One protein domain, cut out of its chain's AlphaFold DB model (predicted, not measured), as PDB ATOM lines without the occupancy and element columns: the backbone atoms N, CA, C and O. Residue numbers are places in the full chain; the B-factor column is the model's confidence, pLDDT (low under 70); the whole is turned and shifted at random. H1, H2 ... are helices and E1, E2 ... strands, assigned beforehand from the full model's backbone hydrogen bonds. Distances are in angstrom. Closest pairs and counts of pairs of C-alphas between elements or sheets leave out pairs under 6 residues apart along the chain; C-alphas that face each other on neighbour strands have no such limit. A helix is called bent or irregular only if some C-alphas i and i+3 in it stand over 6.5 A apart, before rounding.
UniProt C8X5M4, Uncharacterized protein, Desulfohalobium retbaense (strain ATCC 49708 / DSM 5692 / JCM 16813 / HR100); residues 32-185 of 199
ATOM      1  N   GLY A  32      73.944  36.143  45.638       81.75
ATOM      2  CA  GLY A  32      73.064  35.153  46.230       81.75
ATOM      3  C   GLY A  32      71.735  34.968  45.483       81.75
ATOM      4  O   GLY A  32      71.295  35.825  44.707       81.75
ATOM      5  N   PRO A  33      71.035  33.859  45.769       81.88
ATOM      6  CA  PRO A  33      69.859  33.433  45.010       81.88
ATOM      7  C   PRO A  33      68.641  34.366  45.137       81.88
ATOM      8  O   PRO A  33      67.788  34.419  44.249       81.88
ATOM      9  N   ALA A  34      68.574  35.193  46.187       84.06
ATOM     10  CA  ALA A  34      67.536  36.215  46.327       84.06
ATOM     11  C   ALA A  34      67.628  37.314  45.250       84.06
ATOM     12  O   ALA A  34      66.595  37.799  44.773       84.06
ATOM     13  N   VAL A  35      68.849  37.695  44.861       85.31
ATOM     14  CA  VAL A  35      69.098  38.717  43.834       85.31
ATOM     15  C   VAL A  35      68.822  38.152  42.445       85.31
ATOM     16  O   VAL A  35      68.191  38.828  41.633       85.31
ATOM     17  N   SER A  36      69.185  36.896  42.193       87.25
ATOM     18  CA  SER A  36      68.868  36.206  40.938       87.25
ATOM     19  C   SER A  36      67.364  36.117  40.688       87.25
ATOM     20  O   SER A  36      66.897  36.472  39.603       87.25
ATOM     21  N   ILE A  37      66.573  35.762  41.707       87.06
ATOM     22  CA  ILE A  37      65.102  35.762  41.611       87.06
ATOM     23  C   ILE A  37      64.560  37.166  41.306       87.06
ATOM     24  O   ILE A  37      63.653  37.315  40.482       87.06
ATOM     25  N   PHE A  38      65.119  38.208  41.929       88.12
ATOM     26  CA  PHE A  38      64.719  39.587  41.646       88.12
ATOM     27  C   PHE A  38      65.044  39.991  40.199       88.12
ATOM     28  O   PHE A  38      64.191  40.561  39.515       88.12
ATOM     29  N   LEU A  39      66.237  39.658  39.699       88.06
ATOM     30  CA  LEU A  39      66.627  39.925  38.313       88.06
ATOM     31  C   LEU A  39      65.743  39.173  37.316       88.06
ATOM     32  O   LEU A  39      65.325  39.766  36.321       88.06
ATOM     33  N   LEU A  40      65.387  37.919  37.599       90.19
ATOM     34  CA  LEU A  40      64.423  37.162  36.798       90.19
ATOM     35  C   LEU A  40      63.046  37.834  36.777       90.19
ATOM     36  O   LEU A  40      62.444  37.968  35.709       90.19
ATOM     37  N   ALA A  41      62.559  38.311  37.926       90.19
ATOM     38  CA  ALA A  41      61.295  39.041  38.021       90.19
ATOM     39  C   ALA A  41      61.315  40.348  37.210       90.19
ATOM     40  O   ALA A  41      60.363  40.658  36.490       90.19
ATOM     41  N   VAL A  42      62.406  41.114  37.270       88.44
ATOM     42  CA  VAL A  42      62.563  42.325  36.451       88.44
ATOM     43  C   VAL A  42      62.651  41.963  34.967       88.44
ATOM     44  O   VAL A  42      61.943  42.552  34.147       88.44
ATOM     45  N   GLY A  43      63.460  40.962  34.622       89.50
ATOM     46  CA  GLY A  43      63.653  40.478  33.258       89.50
ATOM     47  C   GLY A  43      62.344  40.043  32.608       89.50
ATOM     48  O   GLY A  43      62.018  40.506  31.513       89.50
ATOM     49  N   VAL A  44      61.527  39.241  33.297       91.38
ATOM     50  CA  VAL A  44      60.234  38.789  32.762       91.38
ATOM     51  C   VAL A  44      59.227  39.935  32.639       91.38
ATOM     52  O   VAL A  44      58.465  39.988  31.673       91.38
ATOM     53  N   VAL A  45      59.234  40.916  33.548       87.81
ATOM     54  CA  VAL A  45      58.376  42.108  33.428       87.81
ATOM     55  C   VAL A  45      58.778  42.959  32.219       87.81
ATOM     56  O   VAL A  45      57.909  43.485  31.517       87.81
ATOM     57  N   LEU A  46      60.076  43.088  31.938       88.25
ATOM     58  CA  LEU A  46      60.565  43.769  30.737       88.25
ATOM     59  C   LEU A  46      60.212  42.987  29.468       88.25
ATOM     60  O   LEU A  46      59.712  43.576  28.508       88.25
ATOM     61  N   LEU A  47      60.392  41.668  29.488       88.94
ATOM     62  CA  LEU A  47      60.103  40.784  28.366       88.94
ATOM     63  C   LEU A  47      58.609  40.799  28.008       88.94
ATOM     64  O   LEU A  47      58.246  41.084  26.870       88.94
ATOM     65  N   THR A  48      57.727  40.594  28.990       89.12
ATOM     66  CA  THR A  48      56.265  40.655  28.794       89.12
ATOM     67  C   THR A  48      55.807  42.043  28.352       89.12
ATOM     68  O   THR A  48      54.891  42.186  27.543       89.12
ATOM     69  N   SER A  49      56.482  43.097  28.816       84.62
ATOM     70  CA  SER A  49      56.238  44.452  28.332       84.62
ATOM     71  C   SER A  49      56.613  44.653  26.874       84.62
ATOM     72  O   SER A  49      56.026  45.521  26.224       84.62
ATOM     73  N   TRP A  50      57.650  43.970  26.404       85.25
ATOM     74  CA  TRP A  50      58.078  44.053  25.021       85.25
ATOM     75  C   TRP A  50      57.140  43.240  24.136       85.25
ATOM     76  O   TRP A  50      56.617  43.793  23.168       85.25
ATOM     77  N   PHE A  51      56.825  42.003  24.525       83.38
ATOM     78  CA  PHE A  51      55.863  41.166  23.810       83.38
ATOM     79  C   PHE A  51      54.473  41.799  23.726       83.38
ATOM     80  O   PHE A  51      53.862  41.791  22.661       83.38
ATOM     81  N   GLY A  52      54.010  42.459  24.790       77.69
ATOM     82  CA  GLY A  52      52.717  43.149  24.799       77.69
ATOM     83  C   GLY A  52      52.593  44.322  23.811       77.69
ATOM     84  O   GLY A  52      51.495  44.847  23.634       77.69
ATOM     85  N   ARG A  53      53.682  44.760  23.158       78.81
ATOM     86  CA  ARG A  53      53.624  45.764  22.074       78.81
ATOM     87  C   ARG A  53      53.173  45.166  20.742       78.81
ATOM     88  O   ARG A  53      52.691  45.901  19.879       78.81
ATOM     89  N   PHE A  54      53.320  43.859  20.565       77.06
ATOM     90  CA  PHE A  54      52.947  43.181  19.335       77.06
ATOM     91  C   PHE A  54      51.453  42.841  19.378       77.06
ATOM     92  O   PHE A  54      51.027  41.825  19.919       77.06
ATOM     93  N   LYS A  55      50.635  43.734  18.816       76.38
ATOM     94  CA  LYS A  55      49.239  43.430  18.469       76.38
ATOM     95  C   LYS A  55      49.203  42.832  17.063       76.38
ATOM     96  O   LYS A  55      49.774  43.429  16.146       76.38
ATOM     97  N   THR A  56      48.531  41.695  16.888       82.94
ATOM     98  CA  THR A  56      48.319  41.088  15.564       82.94
ATOM     99  C   THR A  56      47.479  42.024  14.685       82.94
ATOM    100  O   THR A  56      46.690  42.825  15.194       82.94
ATOM    101  N   ARG A  57      47.660  41.970  13.355       83.50
ATOM    102  CA  ARG A  57      46.830  42.753  12.413       83.50
ATOM    103  C   ARG A  57      45.350  42.398  12.573       83.50
ATOM    104  O   ARG A  57      44.535  43.288  12.779       83.50
ATOM    105  N   ARG A  58      45.070  41.094  12.649       85.69
ATOM    106  CA  ARG A  58      43.744  40.522  12.897       85.69
ATOM    107  C   ARG A  58      43.069  41.089  14.148       85.69
ATOM    108  O   ARG A  58      41.894  41.423  14.103       85.69
ATOM    109  N   TYR A  59      43.804  41.252  15.251       86.00
ATOM    110  CA  TYR A  59      43.252  41.850  16.469       86.00
ATOM    111  C   TYR A  59      42.768  43.292  16.249       86.00
ATOM    112  O   TYR A  59      41.727  43.670  16.777       86.00
ATOM    113  N   ARG A  60      43.489  44.099  15.455       86.00
ATOM    114  CA  ARG A  60      43.094  45.490  15.159       86.00
ATOM    115  C   ARG A  60      41.876  45.564  14.239       86.00
ATOM    116  O   ARG A  60      41.042  46.442  14.415       86.00
ATOM    117  N   GLU A  61      41.786  44.655  13.274       89.31
ATOM    118  CA  GLU A  61      40.628  44.533  12.380       89.31
ATOM    119  C   GLU A  61      39.372  44.151  13.178       89.31
ATOM    120  O   GLU A  61      38.360  44.842  13.097       89.31
ATOM    121  N   LEU A  62      39.483  43.144  14.053       89.56
ATOM    122  CA  LEU A  62      38.417  42.731  14.973       89.56
ATOM    123  C   LEU A  62      37.989  43.853  15.930       89.56
ATOM    124  O   LEU A  62      36.800  44.006  16.194       89.56
ATOM    125  N   GLU A  63      38.937  44.643  16.442       89.81
ATOM    126  CA  GLU A  63      38.648  45.810  17.287       89.81
ATOM    127  C   GLU A  63      37.799  46.841  16.524       89.81
ATOM    128  O   GLU A  63      36.796  47.329  17.048       89.81
ATOM    129  N   GLY A  64      38.160  47.133  15.271       90.44
ATOM    130  CA  GLY A  64      37.410  48.049  14.410       90.44
ATOM    131  C   GLY A  64      36.008  47.542  14.075       90.44
ATOM    132  O   GLY A  64      35.039  48.290  14.208       90.44
ATOM    133  N   GLU A  65      35.884  46.269  13.695       89.25
ATOM    134  CA  GLU A  65      34.588  45.639  13.420       89.25
ATOM    135  C   GLU A  65      33.689  45.626  14.657       89.25
ATOM    136  O   GLU A  65      32.505  45.952  14.559       89.25
ATOM    137  N   PHE A  66      34.243  45.299  15.828       91.19
ATOM    138  CA  PHE A  66      33.494  45.300  17.081       91.19
ATOM    139  C   PHE A  66      32.903  46.681  17.358       91.19
ATOM    140  O   PHE A  66      31.697  46.800  17.574       91.19
ATOM    141  N   TRP A  67      33.731  47.729  17.304       89.69
ATOM    142  CA  TRP A  67      33.254  49.088  17.534       89.69
ATOM    143  C   TRP A  67      32.241  49.512  16.481       89.69
ATOM    144  O   TRP A  67      31.230  50.105  16.842       89.69
ATOM    145  N   HIS A  68      32.447  49.187  15.208       90.81
ATOM    146  CA  HIS A  68      31.475  49.497  14.165       90.81
ATOM    147  C   HIS A  68      30.091  48.910  14.483       90.81
ATOM    148  O   HIS A  68      29.114  49.654  14.587       90.81
ATOM    149  N   TRP A  69      30.008  47.600  14.725       87.06
ATOM    150  CA  TRP A  69      28.738  46.931  15.023       87.06
ATOM    151  C   TRP A  69      28.129  47.367  16.356       87.06
ATOM    152  O   TRP A  69      26.905  47.447  16.477       87.06
ATOM    153  N   PHE A  70      28.963  47.700  17.340       88.06
ATOM    154  CA  PHE A  70      28.513  48.247  18.615       88.06
ATOM    155  C   PHE A  70      27.815  49.602  18.437       88.06
ATOM    156  O   PHE A  70      26.719  49.798  18.962       88.06
ATOM    157  N   HIS A  71      28.392  50.510  17.644       89.50
ATOM    158  CA  HIS A  71      27.769  51.805  17.353       89.50
ATOM    159  C   HIS A  71      26.500  51.655  16.505       89.50
ATOM    160  O   HIS A  71      25.526  52.354  16.760       89.50
ATOM    161  N   VAL A  72      26.459  50.720  15.547       86.81
ATOM    162  CA  VAL A  72      25.241  50.430  14.761       86.81
ATOM    163  C   VAL A  72      24.106  49.942  15.665       86.81
ATOM    164  O   VAL A  72      22.975  50.407  15.541       86.81
ATOM    165  N   ARG A  73      24.403  49.054  16.621       85.56
ATOM    166  CA  ARG A  73      23.440  48.624  17.645       85.56
ATOM    167  C   ARG A  73      22.957  49.800  18.494       85.56
ATOM    168  O   ARG A  73      21.772  49.878  18.797       85.56
ATOM    169  N   GLN A  74      23.860  50.692  18.890       86.12
ATOM    170  CA  GLN A  74      23.506  51.855  19.697       86.12
ATOM    171  C   GLN A  74      22.613  52.833  18.917       86.12
ATOM    172  O   GLN A  74      21.552  53.206  19.408       86.12
ATOM    173  N   ALA A  75      22.956  53.132  17.663       84.94
ATOM    174  CA  ALA A  75      22.130  53.945  16.774       84.94
ATOM    175  C   ALA A  75      20.743  53.320  16.535       84.94
ATOM    176  O   ALA A  75      19.741  54.027  16.525       84.94
ATOM    177  N   ALA A  76      20.655  51.991  16.409       81.56
ATOM    178  CA  ALA A  76      19.384  51.270  16.293       81.56
ATOM    179  C   ALA A  76      18.491  51.396  17.544       81.56
ATOM    180  O   ALA A  76      17.267  51.416  17.425       81.56
ATOM    181  N   LEU A  77      19.087  51.487  18.739       80.62
ATOM    182  CA  LEU A  77      18.355  51.721  19.989       80.62
ATOM    183  C   LEU A  77      17.893  53.182  20.124       80.62
ATOM    184  O   LEU A  77      16.843  53.435  20.715       80.62
ATOM    185  N   GLU A  78      18.648  54.126  19.563       82.88
ATOM    186  CA  GLU A  78      18.385  55.569  19.642       82.88
ATOM    187  C   GLU A  78      17.418  56.075  18.548       82.88
ATOM    188  O   GLU A  78      16.676  57.022  18.789       82.88
ATOM    189  N   ALA A  79      17.352  55.430  17.376       71.69
ATOM    190  CA  ALA A  79      16.615  55.915  16.197       71.69
ATOM    191  C   ALA A  79      15.083  55.690  16.197       71.69
ATOM    192  O   ALA A  79      14.419  56.021  15.216       71.69
ATOM    193  N   GLY A  80      14.498  55.106  17.247       60.94
ATOM    194  CA  GLY A  80      13.060  54.809  17.282       60.94
ATOM    195  C   GLY A  80      12.245  55.815  18.100       60.94
ATOM    196  O   GLY A  80      12.314  55.817  19.329       60.94
ATOM    197  N   ASP A  81      11.379  56.584  17.448       59.41
ATOM    198  CA  ASP A  81      10.310  57.317  18.132       59.41
ATOM    199  C   ASP A  81       9.210  56.329  18.573       59.41
ATOM    200  O   ASP A  81       8.434  55.815  17.768       59.41
ATOM    201  N   GLY A  82       9.165  56.017  19.872       60.06
ATOM    202  CA  GLY A  82       7.983  55.454  20.545       60.06
ATOM    203  C   GLY A  82       7.640  53.963  20.363       60.06
ATOM    204  O   GLY A  82       6.631  53.532  20.912       60.06
ATOM    205  N   GLN A  83       8.434  53.154  19.648       67.00
ATOM    206  CA  GLN A  83       8.193  51.702  19.492       67.00
ATOM    207  C   GLN A  83       9.328  50.854  20.084       67.00
ATOM    208  O   GLN A  83      10.215  50.372  19.374       67.00
ATOM    209  N   ASP A  84       9.298  50.659  21.401       66.75
ATOM    210  CA  ASP A  84      10.356  49.960  22.142       66.75
ATOM    211  C   ASP A  84      10.517  48.478  21.751       66.75
ATOM    212  O   ASP A  84      11.637  47.955  21.724       66.75
ATOM    213  N   ASP A  85       9.434  47.819  21.329       70.69
ATOM    214  CA  ASP A  85       9.472  46.425  20.873       70.69
ATOM    215  C   ASP A  85      10.248  46.256  19.555       70.69
ATOM    216  O   ASP A  85      11.016  45.300  19.399       70.69
ATOM    217  N   GLN A  86      10.127  47.211  18.622       70.69
ATOM    218  CA  GLN A  86      10.877  47.188  17.359       70.69
ATOM    219  C   GLN A  86      12.366  47.479  17.571       70.69
ATOM    220  O   GLN A  86      13.204  46.807  16.965       70.69
ATOM    221  N   LYS A  87      12.713  48.400  18.483       70.56
ATOM    222  CA  LYS A  87      14.112  48.670  18.871       70.56
ATOM    223  C   LYS A  87      14.786  47.422  19.429       70.56
ATOM    224  O   LYS A  87      15.888  47.059  19.019       70.56
ATOM    225  N   SER A  88      14.105  46.745  20.353       74.06
ATOM    226  CA  SER A  88      14.604  45.530  20.998       74.06
ATOM    227  C   SER A  88      14.778  44.392  19.992       74.06
ATOM    228  O   SER A  88      15.790  43.690  20.021       74.06
ATOM    229  N   ALA A  89      13.837  44.230  19.057       78.06
ATOM    230  CA  ALA A  89      13.934  43.228  17.999       78.06
ATOM    231  C   ALA A  89      15.096  43.507  17.029       78.06
ATOM    232  O   ALA A  89      15.859  42.593  16.710       78.06
ATOM    233  N   LEU A  90      15.277  44.763  16.603       77.12
ATOM    234  CA  LEU A  90      16.360  45.162  15.702       77.12
ATOM    235  C   LEU A  90      17.735  44.983  16.365       77.12
ATOM    236  O   LEU A  90      18.627  44.372  15.773       77.12
ATOM    237  N   ALA A  91      17.884  45.413  17.620       76.50
ATOM    238  CA  ALA A  91      19.105  45.206  18.398       76.50
ATOM    239  C   ALA A  91      19.414  43.713  18.604       76.50
ATOM    240  O   ALA A  91      20.546  43.287  18.385       76.50
ATOM    241  N   LYS A  92      18.408  42.887  18.931       78.62
ATOM    242  CA  LYS A  92      18.575  41.426  19.054       78.62
ATOM    243  C   LYS A  92      19.010  40.774  17.746       78.62
ATOM    244  O   LYS A  92      19.813  39.843  17.774       78.62
ATOM    245  N   ASN A  93      18.501  41.241  16.608       82.06
ATOM    246  CA  ASN A  93      18.909  40.729  15.303       82.06
ATOM    247  C   ASN A  93      20.366  41.089  14.987       82.06
ATOM    248  O   ASN A  93      21.107  40.220  14.532       82.06
ATOM    249  N   ILE A  94      20.801  42.316  15.290       77.62
ATOM    250  CA  ILE A  94      22.206  42.744  15.148       77.62
ATOM    251  C   ILE A  94      23.123  41.913  16.061       77.62
ATOM    252  O   ILE A  94      24.165  41.416  15.616       77.62
ATOM    253  N   ASP A  95      22.701  41.697  17.310       78.06
ATOM    254  CA  ASP A  95      23.427  40.889  18.290       78.06
ATOM    255  C   ASP A  95      23.609  39.446  17.796       78.06
ATOM    256  O   ASP A  95      24.720  38.911  17.813       78.06
ATOM    257  N   LYS A  96      22.532  38.834  17.293       77.50
ATOM    258  CA  LYS A  96      22.512  37.439  16.836       77.50
ATOM    259  C   LYS A  96      23.217  37.229  15.494       77.50
ATOM    260  O   LYS A  96      23.741  36.143  15.262       77.50
ATOM    261  N   ALA A  97      23.221  38.237  14.623       76.94
ATOM    262  CA  ALA A  97      23.792  38.136  13.285       76.94
ATOM    263  C   ALA A  97      25.307  38.354  13.261       76.94
ATOM    264  O   ALA A  97      25.999  37.626  12.550       76.94
ATOM    265  N   LYS A  98      25.829  39.354  13.991       82.50
ATOM    266  CA  LYS A  98      27.252  39.705  13.852       82.50
ATOM    267  C   LYS A  98      27.957  40.164  15.118       82.50
ATOM    268  O   LYS A  98      29.109  39.775  15.316       82.50
ATOM    269  N   LEU A  99      27.301  40.925  15.998       85.25
ATOM    270  CA  LEU A  99      28.006  41.496  17.151       85.25
ATOM    271  C   LEU A  99      28.523  40.410  18.102       85.25
ATOM    272  O   LEU A  99      29.651  40.514  18.573       85.25
ATOM    273  N   ASN A 100      27.749  39.346  18.341       87.94
ATOM    274  CA  ASN A 100      28.169  38.269  19.236       87.94
ATOM    275  C   ASN A 100      29.373  37.483  18.683       87.94
ATOM    276  O   ASN A 100      30.317  37.190  19.412       87.94
ATOM    277  N   GLU A 101      29.380  37.186  17.380       88.44
ATOM    278  CA  GLU A 101      30.493  36.499  16.712       88.44
ATOM    279  C   GLU A 101      31.782  37.334  16.773       88.44
ATOM    280  O   GLU A 101      32.835  36.844  17.192       88.44
ATOM    281  N   VAL A 102      31.693  38.616  16.400       89.69
ATOM    282  CA  VAL A 102      32.834  39.541  16.412       89.69
ATOM    283  C   VAL A 102      33.327  39.771  17.840       89.69
ATOM    284  O   VAL A 102      34.534  39.763  18.070       89.69
ATOM    285  N   TYR A 103      32.416  39.892  18.812       87.94
ATOM    286  CA  TYR A 103      32.753  40.000  20.231       87.94
ATOM    287  C   TYR A 103      33.572  38.802  20.711       87.94
ATOM    288  O   TYR A 103      34.650  38.996  21.276       87.94
ATOM    289  N   TYR A 104      33.107  37.572  20.468       90.44
ATOM    290  CA  TYR A 104      33.839  36.383  20.902       90.44
ATOM    291  C   TYR A 104      35.197  36.279  20.212       90.44
ATOM    292  O   TYR A 104      36.195  36.053  20.893       90.44
ATOM    293  N   ASN A 105      35.271  36.508  18.901       91.19
ATOM    294  CA  ASN A 105      36.541  36.467  18.174       91.19
ATOM    295  C   ASN A 105      37.536  37.514  18.693       91.19
ATOM    296  O   ASN A 105      38.691  37.186  18.960       91.19
ATOM    297  N   TYR A 106      37.087  38.754  18.894       89.94
ATOM    298  CA  TYR A 106      37.901  39.833  19.450       89.94
ATOM    299  C   TYR A 106      38.378  39.518  20.877       89.94
ATOM    300  O   TYR A 106      39.565  39.651  21.189       89.94
ATOM    301  N   PHE A 107      37.467  39.053  21.738       90.81
ATOM    302  CA  PHE A 107      37.770  38.689  23.119       90.81
ATOM    303  C   PHE A 107      38.765  37.527  23.200       90.81
ATOM    304  O   PHE A 107      39.768  37.637  23.907       90.81
ATOM    305  N   PHE A 108      38.523  36.433  22.472       90.44
ATOM    306  CA  PHE A 108      39.400  35.261  22.482       90.44
ATOM    307  C   PHE A 108      40.779  35.574  21.908       90.44
ATOM    308  O   PHE A 108      41.775  35.160  22.496       90.44
ATOM    309  N   GLU A 109      40.866  36.341  20.819       90.25
ATOM    310  CA  GLU A 109      42.150  36.773  20.258       90.25
ATOM    311  C   GLU A 109      42.925  37.627  21.278       90.25
ATOM    312  O   GLU A 109      44.113  37.399  21.516       90.25
ATOM    313  N   GLY A 110      42.250  38.569  21.946       87.31
ATOM    314  CA  GLY A 110      42.845  39.373  23.015       87.31
ATOM    315  C   GLY A 110      43.316  38.535  24.207       87.31
ATOM    316  O   GLY A 110      44.427  38.735  24.707       87.31
ATOM    317  N   LEU A 111      42.498  37.571  24.639       89.38
ATOM    318  CA  LEU A 111      42.810  36.650  25.730       89.38
ATOM    319  C   LEU A 111      44.015  35.772  25.388       89.38
ATOM    320  O   LEU A 111      44.957  35.721  26.176       89.38
ATOM    321  N   LEU A 112      44.012  35.117  24.224       89.81
ATOM    322  CA  LEU A 112      45.095  34.242  23.769       89.81
ATOM    323  C   LEU A 112      46.396  35.016  23.588       89.81
ATOM    324  O   LEU A 112      47.447  34.561  24.040       89.81
ATOM    325  N   ASN A 113      46.332  36.211  22.996       87.81
ATOM    326  CA  ASN A 113      47.513  37.047  22.841       87.81
ATOM    327  C   ASN A 113      48.088  37.441  24.209       87.81
ATOM    328  O   ASN A 113      49.290  37.324  24.430       87.81
ATOM    329  N   ASN A 114      47.251  37.849  25.166       86.94
ATOM    330  CA  ASN A 114      47.708  38.186  26.518       86.94
ATOM    331  C   ASN A 114      48.214  36.945  27.286       86.94
ATOM    332  O   ASN A 114      49.209  37.023  28.005       86.94
ATOM    333  N   LEU A 115      47.584  35.783  27.105       89.06
ATOM    334  CA  LEU A 115      48.032  34.507  27.667       89.06
ATOM    335  C   LEU A 115      49.453  34.174  27.203       89.06
ATOM    336  O   LEU A 115      50.330  33.951  28.037       89.06
ATOM    337  N   LEU A 116      49.695  34.231  25.894       87.75
ATOM    338  CA  LEU A 116      50.988  33.933  25.274       87.75
ATOM    339  C   LEU A 116      52.061  34.977  25.591       87.75
ATOM    340  O   LEU A 116      53.202  34.622  25.870       87.75
ATOM    341  N   THR A 117      51.714  36.262  25.570       87.06
ATOM    342  CA  THR A 117      52.703  37.345  25.699       87.06
ATOM    343  C   THR A 117      52.990  37.754  27.138       87.06
ATOM    344  O   THR A 117      54.039  38.346  27.404       87.06
ATOM    345  N   ARG A 118      52.083  37.456  28.078       87.12
ATOM    346  CA  ARG A 118      52.181  37.925  29.464       87.12
ATOM    347  C   ARG A 118      52.181  36.797  30.478       87.12
ATOM    348  O   ARG A 118      53.100  36.724  31.287       87.12
ATOM    349  N   TYR A 119      51.172  35.936  30.458       88.88
ATOM    350  CA  TYR A 119      50.995  34.945  31.521       88.88
ATOM    351  C   TYR A 119      51.934  33.747  31.372       88.88
ATOM    352  O   TYR A 119      52.553  33.350  32.357       88.88
ATOM    353  N   ILE A 120      52.095  33.211  30.160       89.88
ATOM    354  CA  ILE A 120      52.970  32.060  29.903       89.88
ATOM    355  C   ILE A 120      54.423  32.353  30.308       89.88
ATOM    356  O   ILE A 120      54.956  31.581  31.100       89.88
ATOM    357  N   PRO A 121      55.059  33.469  29.894       89.69
ATOM    358  CA  PRO A 121      56.420  33.782  30.328       89.69
ATOM    359  C   PRO A 121      56.562  33.876  31.854       89.69
ATOM    360  O   PRO A 121      57.514  33.341  32.415       89.69
ATOM    361  N   ILE A 122      55.595  34.502  32.537       90.19
ATOM    362  CA  ILE A 122      55.600  34.626  34.005       90.19
ATOM    363  C   ILE A 122      55.514  33.251  34.673       90.19
ATOM    364  O   ILE A 122      56.257  32.995  35.623       90.19
ATOM    365  N   MET A 123      54.634  32.379  34.177       89.81
ATOM    366  CA  MET A 123      54.443  31.026  34.704       89.81
ATOM    367  C   MET A 123      55.647  30.122  34.427       89.81
ATOM    368  O   MET A 123      56.025  29.344  35.297       89.81
ATOM    369  N   LEU A 124      56.288  30.245  33.261       89.75
ATOM    370  CA  LEU A 124      57.504  29.493  32.936       89.75
ATOM    371  C   LEU A 124      58.648  29.844  33.891       89.75
ATOM    372  O   LEU A 124      59.287  28.946  34.435       89.75
ATOM    373  N   VAL A 125      58.861  31.137  34.155       89.94
ATOM    374  CA  VAL A 125      59.875  31.588  35.122       89.94
ATOM    375  C   VAL A 125      59.522  31.138  36.541       89.94
ATOM    376  O   VAL A 125      60.403  30.695  37.270       89.94
ATOM    377  N   ALA A 126      58.243  31.170  36.929       88.62
ATOM    378  CA  ALA A 126      57.807  30.630  38.218       88.62
ATOM    379  C   ALA A 126      58.102  29.124  38.341       88.62
ATOM    380  O   ALA A 126      58.584  28.676  39.380       88.62
ATOM    381  N   GLY A 127      57.854  28.355  37.276       88.12
ATOM    382  CA  GLY A 127      58.182  26.933  37.203       88.12
ATOM    383  C   GLY A 127      59.681  26.680  37.340       88.12
ATOM    384  O   GLY A 127      60.079  25.848  38.152       88.12
ATOM    385  N   TYR A 128      60.505  27.451  36.625       88.19
ATOM    386  CA  TYR A 128      61.961  27.401  36.754       88.19
ATOM    387  C   TYR A 128      62.416  27.691  38.190       88.19
ATOM    388  O   TYR A 128      63.155  26.898  38.769       88.19
ATOM    389  N   ILE A 129      61.920  28.769  38.804       86.62
ATOM    390  CA  ILE A 129      62.274  29.143  40.180       86.62
ATOM    391  C   ILE A 129      61.866  28.052  41.170       86.62
ATOM    392  O   ILE A 129      62.625  27.728  42.080       86.62
ATOM    393  N   ASN A 130      60.688  27.457  40.979       86.56
ATOM    394  CA  ASN A 130      60.218  26.352  41.805       86.56
ATOM    395  C   ASN A 130      61.123  25.113  41.699       86.56
ATOM    396  O   ASN A 130      61.257  24.376  42.671       86.56
ATOM    397  N   THR A 131      61.742  24.873  40.541       83.12
ATOM    398  CA  THR A 131      62.697  23.769  40.364       83.12
ATOM    399  C   THR A 131      64.103  24.103  40.862       83.12
ATOM    400  O   THR A 131      64.695  23.284  41.559       83.12
ATOM    401  N   ALA A 132      64.622  25.295  40.552       79.75
ATOM    402  CA  ALA A 132      66.011  25.680  40.805       79.75
ATOM    403  C   ALA A 132      66.253  26.126  42.258       79.75
ATOM    404  O   ALA A 132      67.286  25.818  42.842       79.75
ATOM    405  N   TYR A 133      65.275  26.796  42.875       78.44
ATOM    406  CA  TYR A 133      65.386  27.362  44.227       78.44
ATOM    407  C   TYR A 133      64.509  26.623  45.247       78.44
ATOM    408  O   TYR A 133      63.985  27.207  46.202       78.44
ATOM    409  N   ARG A 134      64.327  25.320  45.031       76.69
ATOM    410  CA  ARG A 134      63.714  24.409  45.999       76.69
ATOM    411  C   ARG A 134      64.627  24.250  47.226       76.69
ATOM    412  O   ARG A 134      65.842  24.315  47.052       76.69
ATOM    413  N   PRO A 135      64.103  24.024  48.445       68.06
ATOM    414  CA  PRO A 135      64.929  23.899  49.652       68.06
ATOM    415  C   PRO A 135      66.058  22.871  49.517       68.06
ATOM    416  O   PRO A 135      67.162  23.101  49.999       68.06
ATOM    417  N   GLU A 136      65.809  21.767  48.810       65.94
ATOM    418  CA  GLU A 136      66.797  20.715  48.555       65.94
ATOM    419  C   GLU A 136      67.913  21.191  47.610       65.94
ATOM    420  O   GLU A 136      69.089  20.919  47.843       65.94
ATOM    421  N   ALA A 137      67.549  21.944  46.567       66.06
ATOM    422  CA  ALA A 137      68.483  22.497  45.587       66.06
ATOM    423  C   ALA A 137      69.297  23.669  46.159       66.06
ATOM    424  O   ALA A 137      70.497  23.779  45.906       66.06
ATOM    425  N   LEU A 138      68.678  24.508  46.996       66.31
ATOM    426  CA  LEU A 138      69.356  25.560  47.757       66.31
ATOM    427  C   LEU A 138      70.351  24.960  48.750       66.31
ATOM    428  O   LEU A 138      71.495  25.409  48.820       66.31
ATOM    429  N   MET A 139      69.962  23.895  49.456       63.56
ATOM    430  CA  MET A 139      70.857  23.214  50.386       63.56
ATOM    431  C   MET A 139      72.056  22.590  49.657       63.56
ATOM    432  O   MET A 139      73.166  22.642  50.178       63.56
ATOM    433  N   ALA A 140      71.862  22.071  48.442       61.09
ATOM    434  CA  ALA A 140      72.937  21.512  47.621       61.09
ATOM    435  C   ALA A 140      73.875  22.571  47.004       61.09
ATOM    436  O   ALA A 140      75.068  22.315  46.872       61.09
ATOM    437  N   SER A 141      73.356  23.744  46.625       60.91
ATOM    438  CA  SER A 141      74.122  24.785  45.913       60.91
ATOM    439  C   SER A 141      74.733  25.851  46.825       60.91
ATOM    440  O   SER A 141      75.818  26.352  46.549       60.91
ATOM    441  N   THR A 142      74.054  26.198  47.919       60.53
ATOM    442  CA  THR A 142      74.440  27.295  48.828       60.53
ATOM    443  C   THR A 142      74.598  26.854  50.283       60.53
ATOM    444  O   THR A 142      75.061  27.635  51.111       60.53
ATOM    445  N   GLY A 143      74.221  25.615  50.627       59.47
ATOM    446  CA  GLY A 143      74.243  25.117  52.008       59.47
ATOM    447  C   GLY A 143      73.118  25.665  52.897       59.47
ATOM    448  O   GLY A 143      73.063  25.347  54.083       59.47
ATOM    449  N   GLN A 144      72.205  26.471  52.347       61.47
ATOM    450  CA  GLN A 144      71.100  27.096  53.075       61.47
ATOM    451  C   GLN A 144      69.771  26.406  52.748       61.47
ATOM    452  O   GLN A 144      69.478  26.110  51.596       61.47
ATOM    453  N   LYS A 145      68.931  26.168  53.765       58.34
ATOM    454  CA  LYS A 145      67.599  25.555  53.584       58.34
ATOM    455  C   LYS A 145      66.524  26.542  53.107       58.34
ATOM    456  O   LYS A 145      65.455  26.112  52.686       58.34
ATOM    457  N   ALA A 146      66.775  27.848  53.200       59.91
ATOM    458  CA  ALA A 146      65.816  28.888  52.841       59.91
ATOM    459  C   ALA A 146      66.524  30.177  52.410       59.91
ATOM    460  O   ALA A 146      67.605  30.478  52.907       59.91
ATOM    461  N   LEU A 147      65.875  30.944  51.527       62.19
ATOM    462  CA  LEU A 147      66.347  32.254  51.054       62.19
ATOM    463  C   LEU A 147      66.349  33.303  52.168       62.19
ATOM    464  O   LEU A 147      67.283  34.083  52.292       62.19
ATOM    465  N   PHE A 148      65.292  33.297  52.981       61.91
ATOM    466  CA  PHE A 148      65.160  34.105  54.186       61.91
ATOM    467  C   PHE A 148      64.372  33.306  55.227       61.91
ATOM    468  O   PHE A 148      63.374  32.656  54.900       61.91
ATOM    469  N   ALA A 149      64.815  33.372  56.478       60.62
ATOM    470  CA  ALA A 149      64.050  32.939  57.636       60.62
ATOM    471  C   ALA A 149      63.481  34.197  58.294       60.62
ATOM    472  O   ALA A 149      64.233  34.995  58.855       60.62
ATOM    473  N   LEU A 150      62.171  34.413  58.184       55.44
ATOM    474  CA  LEU A 150      61.528  35.501  58.914       55.44
ATOM    475  C   LEU A 150      61.278  35.030  60.354       55.44
ATOM    476  O   LEU A 150      60.647  33.984  60.532       55.44
ATOM    477  N   PRO A 151      61.726  35.776  61.381       55.66
ATOM    478  CA  PRO A 151      61.434  35.461  62.776       55.66
ATOM    479  C   PRO A 151      59.988  35.870  63.105       55.66
ATOM    480  O   PRO A 151      59.731  36.826  63.832       55.66
ATOM    481  N   LEU A 152      59.021  35.180  62.502       52.00
ATOM    482  CA  LEU A 152      57.594  35.335  62.771       52.00
ATOM    483  C   LEU A 152      57.184  34.302  63.829       52.00
ATOM    484  O   LEU A 152      56.644  33.251  63.508       52.00
ATOM    485  N   GLY A 153      57.453  34.617  65.099       64.25
ATOM    486  CA  GLY A 153      57.091  33.771  66.242       64.25
ATOM    487  C   GLY A 153      58.191  32.793  66.669       64.25
ATOM    488  O   GLY A 153      59.375  33.108  66.571       64.25
ATOM    489  N   SER A 154      57.790  31.634  67.204       59.00
ATOM    490  CA  SER A 154      58.691  30.615  67.768       59.00
ATOM    491  C   SER A 154      59.371  29.730  66.722       59.00
ATOM    492  O   SER A 154      60.436  29.192  67.011       59.00
ATOM    493  N   ASP A 155      58.799  29.622  65.519       57.25
ATOM    494  CA  ASP A 155      59.378  28.871  64.407       57.25
ATOM    495  C   ASP A 155      59.686  29.811  63.234       57.25
ATOM    496  O   ASP A 155      58.796  30.528  62.765       57.25
ATOM    497  N   PRO A 156      60.934  29.841  62.733       60.88
ATOM    498  CA  PRO A 156      61.291  30.682  61.603       60.88
ATOM    499  C   PRO A 156      60.522  30.242  60.354       60.88
ATOM    500  O   PRO A 156      60.716  29.139  59.840       60.88
ATOM    501  N   VAL A 157      59.672  31.128  59.831       60.97
ATOM    502  CA  VAL A 157      58.939  30.875  58.588       60.97
ATOM    503  C   VAL A 157      59.923  30.994  57.431       60.97
ATOM    504  O   VAL A 157      60.475  32.065  57.160       60.97
ATOM    505  N   THR A 158      60.165  29.872  56.759       66.62
ATOM    506  CA  THR A 158      61.042  29.801  55.595       66.62
ATOM    507  C   THR A 158      60.322  30.347  54.370       66.62
ATOM    508  O   THR A 158      59.256  29.879  53.970       66.62
ATOM    509  N   VAL A 159      60.907  31.370  53.754       70.00
ATOM    510  CA  VAL A 159      60.348  31.965  52.541       70.00
ATOM    511  C   VAL A 159      60.834  31.180  51.325       70.00
ATOM    512  O   VAL A 159      62.029  31.150  51.025       70.00
ATOM    513  N   GLY A 160      59.903  30.539  50.617       76.25
ATOM    514  CA  GLY A 160      60.193  29.830  49.369       76.25
ATOM    515  C   GLY A 160      60.490  30.779  48.202       76.25
ATOM    516  O   GLY A 160      59.961  31.893  48.141       76.25
ATOM    517  N   GLY A 161      61.289  30.325  47.229       81.62
ATOM    518  CA  GLY A 161      61.696  31.144  46.077       81.62
ATOM    519  C   GLY A 161      60.533  31.675  45.241       81.62
ATOM    520  O   GLY A 161      60.555  32.825  44.808       81.62
ATOM    521  N   VAL A 162      59.465  30.887  45.089       84.06
ATOM    522  CA  VAL A 162      58.252  31.312  44.371       84.06
ATOM    523  C   VAL A 162      57.532  32.448  45.101       84.06
ATOM    524  O   VAL A 162      57.061  33.384  44.459       84.06
ATOM    525  N   PHE A 163      57.473  32.411  46.436       84.69
ATOM    526  CA  PHE A 163      56.855  33.485  47.215       84.69
ATOM    527  C   PHE A 163      57.633  34.790  47.039       84.69
ATOM    528  O   PHE A 163      57.046  35.824  46.715       84.69
ATOM    529  N   TRP A 164      58.962  34.725  47.168       86.69
ATOM    530  CA  TRP A 164      59.825  35.883  46.944       86.69
ATOM    531  C   TRP A 164      59.662  36.450  45.530       86.69
ATOM    532  O   TRP A 164      59.469  37.653  45.364       86.69
ATOM    533  N   TYR A 165      59.617  35.586  44.516       88.19
ATOM    534  CA  TYR A 165      59.363  35.979  43.132       88.19
ATOM    535  C   TYR A 165      58.039  36.738  42.955       88.19
ATOM    536  O   TYR A 165      58.010  37.780  42.297       88.19
ATOM    537  N   VAL A 166      56.946  36.273  43.570       87.88
ATOM    538  CA  VAL A 166      55.646  36.963  43.521       87.88
ATOM    539  C   VAL A 166      55.730  38.345  44.176       87.88
ATOM    540  O   VAL A 166      55.228  39.321  43.608       87.88
ATOM    541  N   CYS A 167      56.418  38.469  45.315       87.69
ATOM    542  CA  CYS A 167      56.685  39.767  45.938       87.69
ATOM    543  C   CYS A 167      57.487  40.691  45.007       87.69
ATOM    544  O   CYS A 167      57.118  41.856  44.836       87.69
ATOM    545  N   CYS A 168      58.533  40.180  44.347       89.25
ATOM    546  CA  CYS A 168      59.328  40.942  43.383       89.25
ATOM    547  C   CYS A 168      58.496  41.410  42.182       89.25
ATOM    548  O   CYS A 168      58.620  42.563  41.768       89.25
ATOM    549  N   LEU A 169      57.611  40.564  41.644       88.06
ATOM    550  CA  LEU A 169      56.688  40.950  40.573       88.06
ATOM    551  C   LEU A 169      55.737  42.067  41.017       88.06
ATOM    552  O   LEU A 169      55.523  43.023  40.268       88.06
ATOM    553  N   GLY A 170      55.191  41.967  42.233       87.44
ATOM    554  CA  GLY A 170      54.344  43.003  42.825       87.44
ATOM    555  C   GLY A 170      55.081  44.336  42.953       87.44
ATOM    556  O   GLY A 170      54.591  45.364  42.480       87.44
ATOM    557  N   LEU A 171      56.298  44.314  43.498       88.50
ATOM    558  CA  LEU A 171      57.161  45.493  43.603       88.50
ATOM    559  C   LEU A 171      57.489  46.086  42.227       88.50
ATOM    560  O   LEU A 171      57.334  47.289  42.026       88.50
ATOM    561  N   ALA A 172      57.870  45.263  41.250       86.44
ATOM    562  CA  ALA A 172      58.162  45.716  39.891       86.44
ATOM    563  C   ALA A 172      56.933  46.357  39.217       86.44
ATOM    564  O   ALA A 172      57.048  47.386  38.539       86.44
ATOM    565  N   ALA A 173      55.741  45.795  39.430       83.38
ATOM    566  CA  ALA A 173      54.490  46.361  38.938       83.38
ATOM    567  C   ALA A 173      54.180  47.718  39.593       83.38
ATOM    568  O   ALA A 173      53.850  48.675  38.883       83.38
ATOM    569  N   LEU A 174      54.339  47.828  40.917       85.88
ATOM    570  CA  LEU A 174      54.146  49.076  41.661       85.88
ATOM    571  C   LEU A 174      55.125  50.163  41.212       85.88
ATOM    572  O   LEU A 174      54.695  51.272  40.890       85.88
ATOM    573  N   LEU A 175      56.415  49.834  41.100       85.75
ATOM    574  CA  LEU A 175      57.445  50.749  40.603       85.75
ATOM    575  C   LEU A 175      57.080  51.275  39.218       85.75
ATOM    576  O   LEU A 175      57.134  52.479  38.970       85.75
ATOM    577  N   ARG A 176      56.625  50.401  38.318       82.38
ATOM    578  CA  ARG A 176      56.213  50.794  36.969       82.38
ATOM    579  C   ARG A 176      55.015  51.746  36.966       82.38
ATOM    580  O   ARG A 176      54.989  52.688  36.170       82.38
ATOM    581  N   VAL A 177      54.012  51.494  37.805       83.00
ATOM    582  CA  VAL A 177      52.844  52.380  37.943       83.00
ATOM    583  C   VAL A 177      53.271  53.731  38.521       83.00
ATOM    584  O   VAL A 177      52.887  54.768  37.976       83.00
ATOM    585  N   GLY A 178      54.126  53.727  39.545       82.75
ATOM    586  CA  GLY A 178      54.720  54.929  40.131       82.75
ATOM    587  C   GLY A 178      55.493  55.758  39.103       82.75
ATOM    588  O   GLY A 178      55.207  56.941  38.929       82.75
ATOM    589  N   LEU A 179      56.382  55.125  38.332       84.12
ATOM    590  CA  LEU A 179      57.145  55.746  37.240       84.12
ATOM    591  C   LEU A 179      56.241  56.347  36.160       84.12
ATOM    592  O   LEU A 179      56.473  57.471  35.710       84.12
ATOM    593  N   LYS A 180      55.180  55.638  35.750       81.75
ATOM    594  CA  LYS A 180      54.190  56.182  34.805       81.75
ATOM    595  C   LYS A 180      53.484  57.415  35.372       81.75
ATOM    596  O   LYS A 180      53.266  58.375  34.635       81.75
ATOM    597  N   ARG A 181      53.124  57.399  36.657       79.62
ATOM    598  CA  ARG A 181      52.445  58.520  37.323       79.62
ATOM    599  C   ARG A 181      53.370  59.728  37.490       79.62
ATOM    600  O   ARG A 181      52.937  60.845  37.231       79.62
ATOM    601  N   ALA A 182      54.638  59.504  37.836       80.75
ATOM    602  CA  ALA A 182      55.657  60.548  37.931       80.75
ATOM    603  C   ALA A 182      55.935  61.204  36.569       80.75
ATOM    604  O   ALA A 182      55.896  62.426  36.460       80.75
ATOM    605  N   ARG A 183      56.094  60.405  35.503       79.56
ATOM    606  CA  ARG A 183      56.263  60.927  34.134       79.56
ATOM    607  C   ARG A 183      55.066  61.750  33.655       79.56
ATOM    608  O   ARG A 183      55.263  62.745  32.976       79.56
ATOM    609  N   ARG A 184      53.834  61.376  34.023       71.94
ATOM    610  CA  ARG A 184      52.633  62.168  33.693       71.94
ATOM    611  C   ARG A 184      52.570  63.501  34.439       71.94
ATOM    612  O   ARG A 184      52.077  64.464  33.873       71.94
ATOM    613  N   ARG A 185      53.073  63.566  35.676       66.69
ATOM    614  CA  ARG A 185      53.164  64.823  36.439       66.69
ATOM    615  C   ARG A 185      54.259  65.754  35.911       66.69
ATOM    616  O   ARG A 185      54.044  66.953  35.894       66.69
TER     617      ARG A 185
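Overview. This is residues 32 to 185 of the 199 residues of an uncharacterized protein of Desulfohalobium retbaense (strain ATCC 49708 / DSM 5692 / JCM 16813 / HR100) (UniProt C8X5M4). Picture a rod whose length is made by one long bent helix, H3, with two shorter helices, H1 and H2, set one after the other along it. Near one end of the rod H5 crosses H1, its residues 177 to 185 sticking out, and at that same end sit the short helix H4 and a small hairpin of E1 and E2. The printed part has 154 residues, with five named helices and two named strands in the order H1 H2 H3 H4 E1 E2 H5; the sheet E1 - E2 is antiparallel and the class is mostly helix. It is extended, with a radius of gyration of the C-alphas of 24.6 A and spans of 78 by 35 by 35 A.

Arrangement. Look first at E1, residues 148 to 150, and E2, residues 157 to 159, an antiparallel hairpin where N 150 and O 157 are 3.1 A apart and N 159 and O 148 3.0 A, within hydrogen-bond range. A tight link leads from E2 to H5, residues 161 to 185. H5 touches H1, residues 33 to 51, at a steep tilt of 51 degrees, the same way; the closest C-alphas, of Ala 41 and Leu 169, are 5.6 A apart. Residues 84 to 132 were assigned by hydrogen bonds as one helix, H3, but it is bent, C-alphas 97 and 100 being 7.4 A apart: arms H3a, residues 84 to 97, and H3b, residues 100 to 132, stand at a steep tilt of 53 degrees. H3b is irregular, C-alphas 117 and 120 being 6.8 A apart. With residues 117 to 129 alone it touches H1, opposite ways at a shallow tilt of 21 degrees, closest at C-alphas 48 and 118, 5.0 A. H2, residues 57 to 78, forms a helical hairpin with H3a, their closest C-alphas, of Leu 77 and Lys 87, 5.3 A apart. H4, residues 135 to 142, is close to but not clearly touching H3b, C-alphas 132 and 138 being 7.7 A apart. In H1, H2, H3a, H4 and H5 every O i to N i+4 pair is within hydrogen-bond range; in H3b 26 of 29 are.

Along the chain. Find C-alpha 33 at (69.859, 33.433, 45.010), where H1 begins its 26.6 A; H2 spans 32.0 A. H3a covers 20.0 A, and H3b covers 45.3 A to C-alpha 132 at (66.011, 25.680, 40.805). H4 is 10.1 A long, E1 6.1 A and E2 6.3 A. H5 runs 36.1 A to C-alpha 185 at (53.164, 64.823, 36.439).

Size, cuts and confidence. The two C-alphas farthest apart, of Gly 82 and Gly 143, are 79.4 A apart. The printed part has no cut and no long link. Mean pLDDT of the printed part is 80.3; residues 80 to 84, 135 to 158 and 185 are under 70.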